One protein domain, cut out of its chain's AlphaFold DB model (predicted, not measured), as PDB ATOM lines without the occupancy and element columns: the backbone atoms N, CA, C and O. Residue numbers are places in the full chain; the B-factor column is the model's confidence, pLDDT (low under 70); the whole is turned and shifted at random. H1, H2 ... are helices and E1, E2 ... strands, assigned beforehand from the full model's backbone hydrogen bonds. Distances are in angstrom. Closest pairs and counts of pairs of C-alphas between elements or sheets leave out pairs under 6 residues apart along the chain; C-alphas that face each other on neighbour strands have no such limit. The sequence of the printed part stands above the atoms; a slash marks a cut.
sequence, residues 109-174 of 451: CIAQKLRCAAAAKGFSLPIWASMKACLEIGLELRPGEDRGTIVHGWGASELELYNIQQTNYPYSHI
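Overview. This is residues 109 to 174 of the 451 residues of an uncharacterized protein of Phytomonas sp. isolate EM1 (UniProt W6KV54). A small, staggered three-stranded sheet has one longer helix, H1, packed on it and a short helix, H2, packed elsewhere over its edge strand E1. The hairpin of E2 and E3 reaches towards one end of the domain, and an unnamed tail after E3 runs to the other. The printed part has 66 residues with two named helices and three named strands, in the order H1, E1, H2, E2, E3; the sheet runs E1, E3, E2, antiparallel. The class is mixed, helices and strands; the whole is compact, with a radius of gyration of the C-alphas of 11.9 A and spans of 37 by 25 by 19 A.

Arrangement. The inner strand E3, residues 158 to 163, pairs over residues 158 to 161 with E2, residues 149 to 152, where N 149 and O 161 are 2.7 A apart. Over residues 161 to 163 it pairs with E1, residues 127 to 130, where N 162 and O 129 are 2.8 A apart. H1, residues 109 to 121, is on the sheet at a height of 8.3 A, over E3 and slantwise to the strands, at 48 degrees to E3 on the local plane; helix and sheet make two layers, a helix on one face of a sheet. The closest C-alphas of H1 and E2 are those of Ile 110 and Val 151, 6.3 A. H2, residues 131 to 136, is on the sheet at a height of 6.8 A, over E1 and across the strands, at 66 degrees to E1 on the local plane. H1 and H2 are apart. E1, H2 and E2 form a split strand-helix-strand unit, two strands of one sheet that are not neighbours, with a helix between them along the chain and E3 between them in the sheet, and its crossover is right-handed. Every O i to N i+4 pair is within hydrogen-bond range in H2, and 8 of 9 in H1.

Along the chain. H1 is 19.1 A long and begins at C-alpha 109 (32.479, -10.576, -37.418). E3 is 16.4 A long and ends at C-alpha 163 (47.631, -8.781, -44.718). E1 is 10.8 A, E2 10.0 A and H2 8.4 A long.

Size, cuts and confidence. The C-alphas farthest apart, those of Gly 155 and Ile 174, are 40.1 A apart. The printed part has no cut. The link from H2 to E2, residues 137 to 148, is long. Residues 153 to 156 and residue 174 have pLDDT under 70.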
ATOM      1  N   CYS A 109      31.937  -9.479 -38.227       87.50
ATOM      2  CA  CYS A 109      32.479 -10.576 -37.418       87.50
ATOM      3  C   CYS A 109      33.904 -10.998 -37.828       87.50
ATOM      4  O   CYS A 109      34.700 -11.414 -36.983       87.50
ATOM      5  N   ILE A 110      34.235 -10.881 -39.115       90.50
ATOM      6  CA  ILE A 110      35.573 -11.122 -39.659       90.50
ATOM      7  C   ILE A 110      36.415  -9.853 -39.498       90.50
ATOM      8  O   ILE A 110      37.552  -9.928 -39.033       90.50
ATOM      9  N   ALA A 111      35.846  -8.691 -39.825       91.62
ATOM     10  CA  ALA A 111      36.509  -7.396 -39.750       91.62
ATOM     11  C   ALA A 111      37.065  -7.113 -38.345       91.62
ATOM     12  O   ALA A 111      38.230  -6.747 -38.223       91.62
ATOM     13  N   GLN A 112      36.303  -7.374 -37.280       91.50
ATOM     14  CA  GLN A 112      36.769  -7.201 -35.901       91.50
ATOM     15  C   GLN A 112      38.019  -8.049 -35.600       91.50
ATOM     16  O   GLN A 112      38.992  -7.535 -35.047       91.50
ATOM     17  N   LYS A 113      38.036  -9.329 -36.005       91.88
ATOM     18  CA  LYS A 113      39.210 -10.206 -35.824       91.88
ATOM     19  C   LYS A 113      40.424  -9.684 -36.592       91.88
ATOM     20  O   LYS A 113      41.530  -9.671 -36.054       91.88
ATOM     21  N   LEU A 114      40.217  -9.225 -37.825       93.75
ATOM     22  CA  LEU A 114      41.278  -8.664 -38.661       93.75
ATOM     23  C   LEU A 114      41.807  -7.329 -38.114       93.75
ATOM     24  O   LEU A 114      43.012  -7.109 -38.161       93.75
ATOM     25  N   ARG A 115      40.954  -6.469 -37.534       94.19
ATOM     26  CA  ARG A 115      41.379  -5.233 -36.850       94.19
ATOM     27  C   ARG A 115      42.243  -5.540 -35.627       94.19
ATOM     28  O   ARG A 115      43.306  -4.946 -35.472       94.19
ATOM     29  N   CYS A 116      41.854  -6.516 -34.803       92.19
ATOM     30  CA  CYS A 116      42.679  -6.967 -33.677       92.19
ATOM     31  C   CYS A 116      44.033  -7.528 -34.143       92.19
ATOM     32  O   CYS A 116      45.065  -7.207 -33.557       92.19
ATOM     33  N   ALA A 117      44.045  -8.327 -35.214       92.94
ATOM     34  CA  ALA A 117      45.278  -8.867 -35.783       92.94
ATOM     35  C   ALA A 117      46.174  -7.776 -36.395       92.94
ATOM     36  O   ALA A 117      47.389  -7.816 -36.205       92.94
ATOM     37  N   ALA A 118      45.587  -6.783 -37.079       92.69
ATOM     38  CA  ALA A 118      46.302  -5.612 -37.586       92.69
ATOM     39  C   ALA A 118      46.981  -4.847 -36.451       92.69
ATOM     40  O   ALA A 118      48.180  -4.600 -36.525       92.69
ATOM     41  N   ALA A 119      46.239  -4.536 -35.385       92.12
ATOM     42  CA  ALA A 119      46.767  -3.819 -34.231       92.12
ATOM     43  C   ALA A 119      47.900  -4.596 -33.542       92.12
ATOM     44  O   ALA A 119      48.938  -4.020 -33.232       92.12
ATOM     45  N   ALA A 120      47.742  -5.913 -33.365       92.06
ATOM     46  CA  ALA A 120      48.755  -6.762 -32.739       92.06
ATOM     47  C   ALA A 120      50.057  -6.856 -33.555       92.06
ATOM     48  O   ALA A 120      51.137  -6.942 -32.975       92.06
ATOM     49  N   LYS A 121      49.962  -6.845 -34.892       90.06
ATOM     50  CA  LYS A 121      51.116  -6.934 -35.803       90.06
ATOM     51  C   LYS A 121      51.602  -5.575 -36.332       90.06
ATOM     52  O   LYS A 121      52.564  -5.536 -37.092       90.06
ATOM     53  N   GLY A 122      50.958  -4.469 -35.953       89.88
ATOM     54  CA  GLY A 122      51.297  -3.123 -36.426       89.88
ATOM     55  C   GLY A 122      51.020  -2.887 -37.918       89.88
ATOM     56  O   GLY A 122      51.726  -2.110 -38.560       89.88
ATOM     57  N   PHE A 123      50.024  -3.562 -38.497       90.75
ATOM     58  CA  PHE A 123      49.628  -3.323 -39.886       90.75
ATOM     59  C   PHE A 123      48.850  -2.011 -40.008       90.75
ATOM     60  O   PHE A 123      47.890  -1.778 -39.280       90.75
ATOM     61  N   SER A 124      49.250  -1.172 -40.960       88.75
ATOM     62  CA  SER A 124      48.609   0.108 -41.267       88.75
ATOM     63  C   SER A 124      47.657   0.025 -42.459       88.75
ATOM     64  O   SER A 124      46.857   0.931 -42.660       88.75
ATOM     65  N   LEU A 125      47.767  -1.013 -43.295       89.56
ATOM     66  CA  LEU A 125      46.893  -1.202 -44.445       89.56
ATOM     67  C   LEU A 125      45.771  -2.184 -44.091       89.56
ATOM     68  O   LEU A 125      46.053  -3.332 -43.735       89.56
ATOM     69  N   PRO A 126      44.495  -1.808 -44.273       92.31
ATOM     70  CA  PRO A 126      43.363  -2.667 -43.955       92.31
ATOM     71  C   PRO A 126      43.095  -3.695 -45.067       92.31
ATOM     72  O   PRO A 126      41.958  -4.095 -45.272       92.31
ATOM     73  N   ILE A 127      44.100  -4.125 -45.835       93.31
ATOM     74  CA  ILE A 127      43.899  -4.995 -47.002       93.31
ATOM     75  C   ILE A 127      44.328  -6.419 -46.669       93.31
ATOM     76  O   ILE A 127      45.479  -6.660 -46.308       93.31
ATOM     77  N   TRP A 128      43.404  -7.361 -46.848       94.31
ATOM     78  CA  TRP A 128      43.584  -8.768 -46.502       94.31
ATOM     79  C   TRP A 128      43.159  -9.694 -47.639       94.31
ATOM     80  O   TRP A 128      42.240  -9.394 -48.404       94.31
ATOM     81  N   ALA A 129      43.819 -10.842 -47.757       93.19
ATOM     82  CA  ALA A 129      43.553 -11.807 -48.816       93.19
ATOM     83  C   ALA A 129      43.962 -13.223 -48.411       93.19
ATOM     84  O   ALA A 129      44.863 -13.401 -47.599       93.19
ATOM     85  N   SER A 130      43.341 -14.240 -49.003       91.19
ATOM     86  CA  SER A 130      43.854 -15.607 -48.887       91.19
ATOM     87  C   SER A 130      45.168 -15.751 -49.662       91.19
ATOM     88  O   SER A 130      45.405 -15.022 -50.629       91.19
ATOM     89  N   MET A 131      45.999 -16.735 -49.300       88.12
ATOM     90  CA  MET A 131      47.241 -17.015 -50.038       88.12
ATOM     91  C   MET A 131      46.972 -17.268 -51.526       88.12
ATOM     92  O   MET A 131      47.667 -16.745 -52.395       88.12
ATOM     93  N   LYS A 132      45.892 -18.000 -51.831       83.75
ATOM     94  CA  LYS A 132      45.435 -18.209 -53.206       83.75
ATOM     95  C   LYS A 132      45.192 -16.877 -53.917       83.75
ATOM     96  O   LYS A 132      45.724 -16.685 -55.002       83.75
ATOM     97  N   ALA A 133      44.438 -15.959 -53.310       85.31
ATOM     98  CA  ALA A 133      44.130 -14.657 -53.897       85.31
ATOM     99  C   ALA A 133      45.377 -13.766 -54.087       85.31
ATOM    100  O   ALA A 133      45.432 -13.008 -55.055       85.31
ATOM    101  N   CYS A 134      46.383 -13.882 -53.214       86.06
ATOM    102  CA  CYS A 134      47.687 -13.234 -53.383       86.06
ATOM    103  C   CYS A 134      48.438 -13.774 -54.607       86.06
ATOM    104  O   CYS A 134      48.746 -13.008 -55.523       86.06
ATOM    105  N   LEU A 135      48.662 -15.092 -54.665       82.88
ATOM    106  CA  LEU A 135      49.362 -15.754 -55.777       82.88
ATOM    107  C   LEU A 135      48.701 -15.449 -57.121       82.88
ATOM    108  O   LEU A 135      49.349 -15.202 -58.134       82.88
ATOM    109  N   GLU A 136      47.378 -15.399 -57.098       78.50
ATOM    110  CA  GLU A 136      46.530 -15.050 -58.217       78.50
ATOM    111  C   GLU A 136      46.869 -13.688 -58.861       78.50
ATOM    112  O   GLU A 136      46.718 -13.531 -60.077       78.50
ATOM    113  N   ILE A 137      47.341 -12.709 -58.094       82.50
ATOM    114  CA  ILE A 137      47.750 -11.392 -58.607       82.50
ATOM    115  C   ILE A 137      49.273 -11.197 -58.593       82.50
ATOM    116  O   ILE A 137      49.749 -10.061 -58.647       82.50
ATOM    117  N   GLY A 138      50.022 -12.303 -58.518       82.69
ATOM    118  CA  GLY A 138      51.484 -12.315 -58.516       82.69
ATOM    119  C   GLY A 138      52.109 -11.835 -57.210       82.69
ATOM    120  O   GLY A 138      53.212 -11.290 -57.231       82.69
ATOM    121  N   LEU A 139      51.393 -11.964 -56.090       88.12
ATOM    122  CA  LEU A 139      51.928 -11.669 -54.767       88.12
ATOM    123  C   LEU A 139      52.424 -12.929 -54.081       88.12
ATOM    124  O   LEU A 139      51.748 -13.954 -54.063       88.12
ATOM    125  N   GLU A 140      53.579 -12.791 -53.452       90.12
ATOM    126  CA  GLU A 140      54.220 -13.832 -52.660       90.12
ATOM    127  C   GLU A 140      54.377 -13.340 -51.227       90.12
ATOM    128  O   GLU A 140      54.527 -12.136 -50.992       90.12
ATOM    129  N   LEU A 141      54.333 -14.262 -50.267       92.00
ATOM    130  CA  LEU A 141      54.610 -13.946 -48.870       92.00
ATOM    131  C   LEU A 141      56.088 -13.603 -48.698       92.00
ATOM    132  O   LEU A 141      56.959 -14.171 -49.359       92.00
ATOM    133  N   ARG A 142      56.371 -12.649 -47.813       91.81
ATOM    134  CA  ARG A 142      57.747 -12.321 -47.444       91.81
ATOM    135  C   ARG A 142      58.371 -13.494 -46.675       91.81
ATOM    136  O   ARG A 142      57.650 -14.210 -45.980       91.81
ATOM    137  N   PRO A 143      59.700 -13.681 -46.752       88.31
ATOM    138  CA  PRO A 143      60.376 -14.712 -45.970       88.31
ATOM    139  C   PRO A 143      60.053 -14.580 -44.473       88.31
ATOM    140  O   PRO A 143      60.232 -13.504 -43.905       88.31
ATOM    141  N   GLY A 144      59.581 -15.662 -43.846       86.19
ATOM    142  CA  GLY A 144      59.224 -15.711 -42.421       86.19
ATOM    143  C   GLY A 144      57.766 -15.359 -42.091       86.19
ATOM    144  O   GLY A 144      57.359 -15.498 -40.939       86.19
ATOM    145  N   GLU A 145      56.958 -14.951 -43.073       86.81
ATOM    146  CA  GLU A 145      55.526 -14.656 -42.909       86.81
ATOM    147  C   GLU A 145      54.649 -15.878 -43.231       86.81
ATOM    148  O   GLU A 145      53.730 -15.817 -44.046       86.81
ATOM    149  N   ASP A 146      54.920 -17.007 -42.578       80.12
ATOM    150  CA  ASP A 146      54.315 -18.298 -42.944       80.12
ATOM    151  C   ASP A 146      52.888 -18.486 -42.396       80.12
ATOM    152  O   ASP A 146      52.209 -19.452 -42.739       80.12
ATOM    153  N   ARG A 147      52.423 -17.577 -41.524       86.56
ATOM    154  CA  ARG A 147      51.123 -17.677 -40.839       86.56
ATOM    155  C   ARG A 147      50.261 -16.432 -41.021       86.56
ATOM    156  O   ARG A 147      50.633 -15.312 -40.640       86.56
ATOM    157  N   GLY A 148      49.068 -16.657 -41.548       90.31
ATOM    158  CA  GLY A 148      47.997 -15.683 -41.643       90.31
ATOM    159  C   GLY A 148      47.143 -15.630 -40.377       90.31
ATOM    160  O   GLY A 148      47.406 -16.266 -39.357       90.31
ATOM    161  N   THR A 149      46.101 -14.813 -40.440       92.44
ATOM    162  CA  THR A 149      45.058 -14.723 -39.421       92.44
ATOM    163  C   THR A 149      43.942 -15.692 -39.779       92.44
ATOM    164  O   THR A 149      43.350 -15.588 -40.853       92.44
ATOM    165  N   ILE A 150      43.639 -16.619 -38.872       92.44
ATOM    166  CA  ILE A 150      42.556 -17.587 -39.057       92.44
ATOM    167  C   ILE A 150      41.221 -16.909 -38.741       92.44
ATOM    168  O   ILE A 150      40.972 -16.444 -37.623       92.44
ATOM    169  N   VAL A 151      40.337 -16.874 -39.729       89.31
ATOM    170  CA  VAL A 151      38.963 -16.387 -39.601       89.31
ATOM    171  C   VAL A 151      37.992 -17.519 -39.910       89.31
ATOM    172  O   VAL A 151      38.326 -18.474 -40.600       89.31
ATOM    173  N   HIS A 152      36.790 -17.443 -39.349       82.81
ATOM    174  CA  HIS A 152      35.774 -18.472 -39.550       82.81
ATOM    175  C   HIS A 152      34.781 -17.954 -40.587       82.81
ATOM    176  O   HIS A 152      34.160 -16.908 -40.378       82.81
ATOM    177  N   GLY A 153      34.683 -18.652 -41.717       68.69
ATOM    178  CA  GLY A 153      33.715 -18.358 -42.765       68.69
ATOM    179  C   GLY A 153      32.304 -18.819 -42.400       68.69
ATOM    180  O   GLY A 153      32.065 -19.455 -41.369       68.69
ATOM    181  N   TRP A 154      31.341 -18.523 -43.272       59.12
ATOM    182  CA  TRP A 154      30.022 -19.151 -43.177       59.12
ATOM    183  C   TRP A 154      30.149 -20.651 -43.459       59.12
ATOM    184  O   TRP A 154      30.744 -21.045 -44.459       59.12
ATOM    185  N   GLY A 155      29.585 -21.482 -42.579       60.06
ATOM    186  CA  GLY A 155      29.636 -22.943 -42.710       60.06
ATOM    187  C   GLY A 155      30.813 -23.630 -42.006       60.06
ATOM    188  O   GLY A 155      31.157 -24.742 -42.385       60.06
ATOM    189  N   ALA A 156      31.409 -22.995 -40.986       59.59
ATOM    190  CA  ALA A 156      32.468 -23.560 -40.133       59.59
ATOM    191  C   ALA A 156      33.800 -23.895 -40.838       59.59
ATOM    192  O   ALA A 156      34.634 -24.597 -40.272       59.59
ATOM    193  N   SER A 157      34.039 -23.373 -42.044       75.06
ATOM    194  CA  SER A 157      35.350 -23.456 -42.686       75.06
ATOM    195  C   SER A 157      36.308 -22.413 -42.104       75.06
ATOM    196  O   SER A 157      35.999 -21.219 -42.036       75.06
ATOM    197  N   GLU A 158      37.484 -22.869 -41.682       86.25
ATOM    198  CA  GLU A 158      38.593 -21.989 -41.327       86.25
ATOM    199  C   GLU A 158      39.238 -21.449 -42.606       86.25
ATOM    200  O   GLU A 158      39.586 -22.204 -43.517       86.25
ATOM    201  N   LEU A 159      39.374 -20.127 -42.684       87.81
ATOM    202  CA  LEU A 159      40.050 -19.438 -43.771       87.81
ATOM    203  C   LEU A 159      41.239 -18.671 -43.206       87.81
ATOM    204  O   LEU A 159      41.095 -17.865 -42.289       87.81
ATOM    205  N   GLU A 160      42.410 -18.893 -43.785       93.25
ATOM    206  CA  GLU A 160      43.621 -18.162 -43.435       93.25
ATOM    207  C   GLU A 160      43.782 -16.939 -44.346       93.25
ATOM    208  O   GLU A 160      43.834 -17.053 -45.576       93.25
ATOM    209  N   LEU A 161      43.826 -15.753 -43.733       94.25
ATOM    210  CA  LEU A 161      43.964 -14.470 -44.422       94.25
ATOM    211  C   LEU A 161      45.278 -13.782 -44.057       94.25
ATOM    212  O   LEU A 161      45.634 -13.658 -42.888       94.25
ATOM    213  N   TYR A 162      45.958 -13.258 -45.063       95.38
ATOM    214  CA  TYR A 162      47.219 -12.542 -44.951       95.38
ATOM    215  C   TYR A 162      46.985 -11.066 -45.233       95.38
ATOM    216  O   TYR A 162      46.235 -10.707 -46.146       95.38
ATOM    217  N   ASN A 163      47.619 -10.206 -44.445       95.31
ATOM    218  CA  ASN A 163      47.631  -8.781 -44.718       95.31
ATOM    219  C   ASN A 163      48.539  -8.499 -45.919       95.31
ATOM    220  O   ASN A 163      49.570  -9.149 -46.094       95.31
ATOM    221  N   ILE A 164      48.200  -7.496 -46.727       92.81
ATOM    222  CA  ILE A 164      49.007  -7.113 -47.888       92.81
ATOM    223  C   ILE A 164      50.464  -6.785 -47.517       92.81
ATOM    224  O   ILE A 164      51.373  -7.063 -48.298       92.81
ATOM    225  N   GLN A 165      50.714  -6.267 -46.309       92.44
ATOM    226  CA  GLN A 165      52.057  -5.949 -45.811       92.44
ATOM    227  C   GLN A 165      52.918  -7.190 -45.531       92.44
ATOM    228  O   GLN A 165      54.142  -7.077 -45.501       92.44
ATOM    229  N   GLN A 166      52.305  -8.370 -45.392       93.69
ATOM    230  CA  GLN A 166      53.007  -9.656 -45.297       93.69
ATOM    231  C   GLN A 166      53.480 -10.162 -46.671       93.69
ATOM    232  O   GLN A 166      54.150 -11.188 -46.756       93.69
ATOM    233  N   THR A 167      53.145  -9.459 -47.759       93.12
ATOM    234  CA  THR A 167      53.497  -9.844 -49.133       93.12
ATOM    235  C   THR A 167      54.609  -8.976 -49.722       93.12
ATOM    236  O   THR A 167      54.979  -7.928 -49.186       93.12
ATOM    237  N   ASN A 168      55.125  -9.371 -50.881       91.00
ATOM    238  CA  ASN A 168      56.056  -8.587 -51.693       91.00
ATOM    239  C   ASN A 168      55.408  -7.375 -52.412       91.00
ATOM    240  O   ASN A 168      56.000  -6.830 -53.348       91.00
ATOM    241  N   TYR A 169      54.204  -6.936 -52.019       89.69
ATOM    242  CA  TYR A 169      53.590  -5.736 -52.587       89.69
ATOM    243  C   TYR A 169      54.434  -4.482 -52.264       89.69
ATOM    244  O   TYR A 169      54.703  -4.214 -51.087       89.69
ATOM    245  N   PRO A 170      54.862  -3.708 -53.280       85.19
ATOM    246  CA  PRO A 170      55.624  -2.486 -53.084       85.19
ATOM    247  C   PRO A 170      54.667  -1.379 -52.648       85.19
ATOM    248  O   PRO A 170      53.798  -0.960 -53.409       85.19
ATOM    249  N   TYR A 171      54.822  -0.930 -51.410       84.75
ATOM    250  CA  TYR A 171      54.023   0.137 -50.824       84.75
ATOM    251  C   TYR A 171      54.916   1.055 -49.994       84.75
ATOM    252  O   TYR A 171      55.825   0.592 -49.298       84.75
ATOM    253  N   SER A 172      54.639   2.353 -50.063       80.25
ATOM    254  CA  SER A 172      55.253   3.383 -49.243       80.25
ATOM    255  C   SER A 172      54.217   4.036 -48.334       80.25
ATOM    256  O   SER A 172      53.343   4.766 -48.795       80.25
ATOM    257  N   HIS A 173      54.405   3.879 -47.022       70.81
ATOM    258  CA  HIS A 173      53.590   4.530 -45.988       70.81
ATOM    259  C   HIS A 173      53.552   6.063 -46.069       70.81
ATOM    260  O   HIS A 173      52.682   6.685 -45.473       70.81
ATOM    261  N   ILE A 174      54.502   6.671 -46.781       69.81
ATOM    262  CA  ILE A 174      54.660   8.126 -46.872       69.81
ATOM    263  C   ILE A 174      53.949   8.686 -48.109       69.81
ATOM    264  O   ILE A 174      53.542   9.843 -48.109       69.81
TER     265      ILE A 174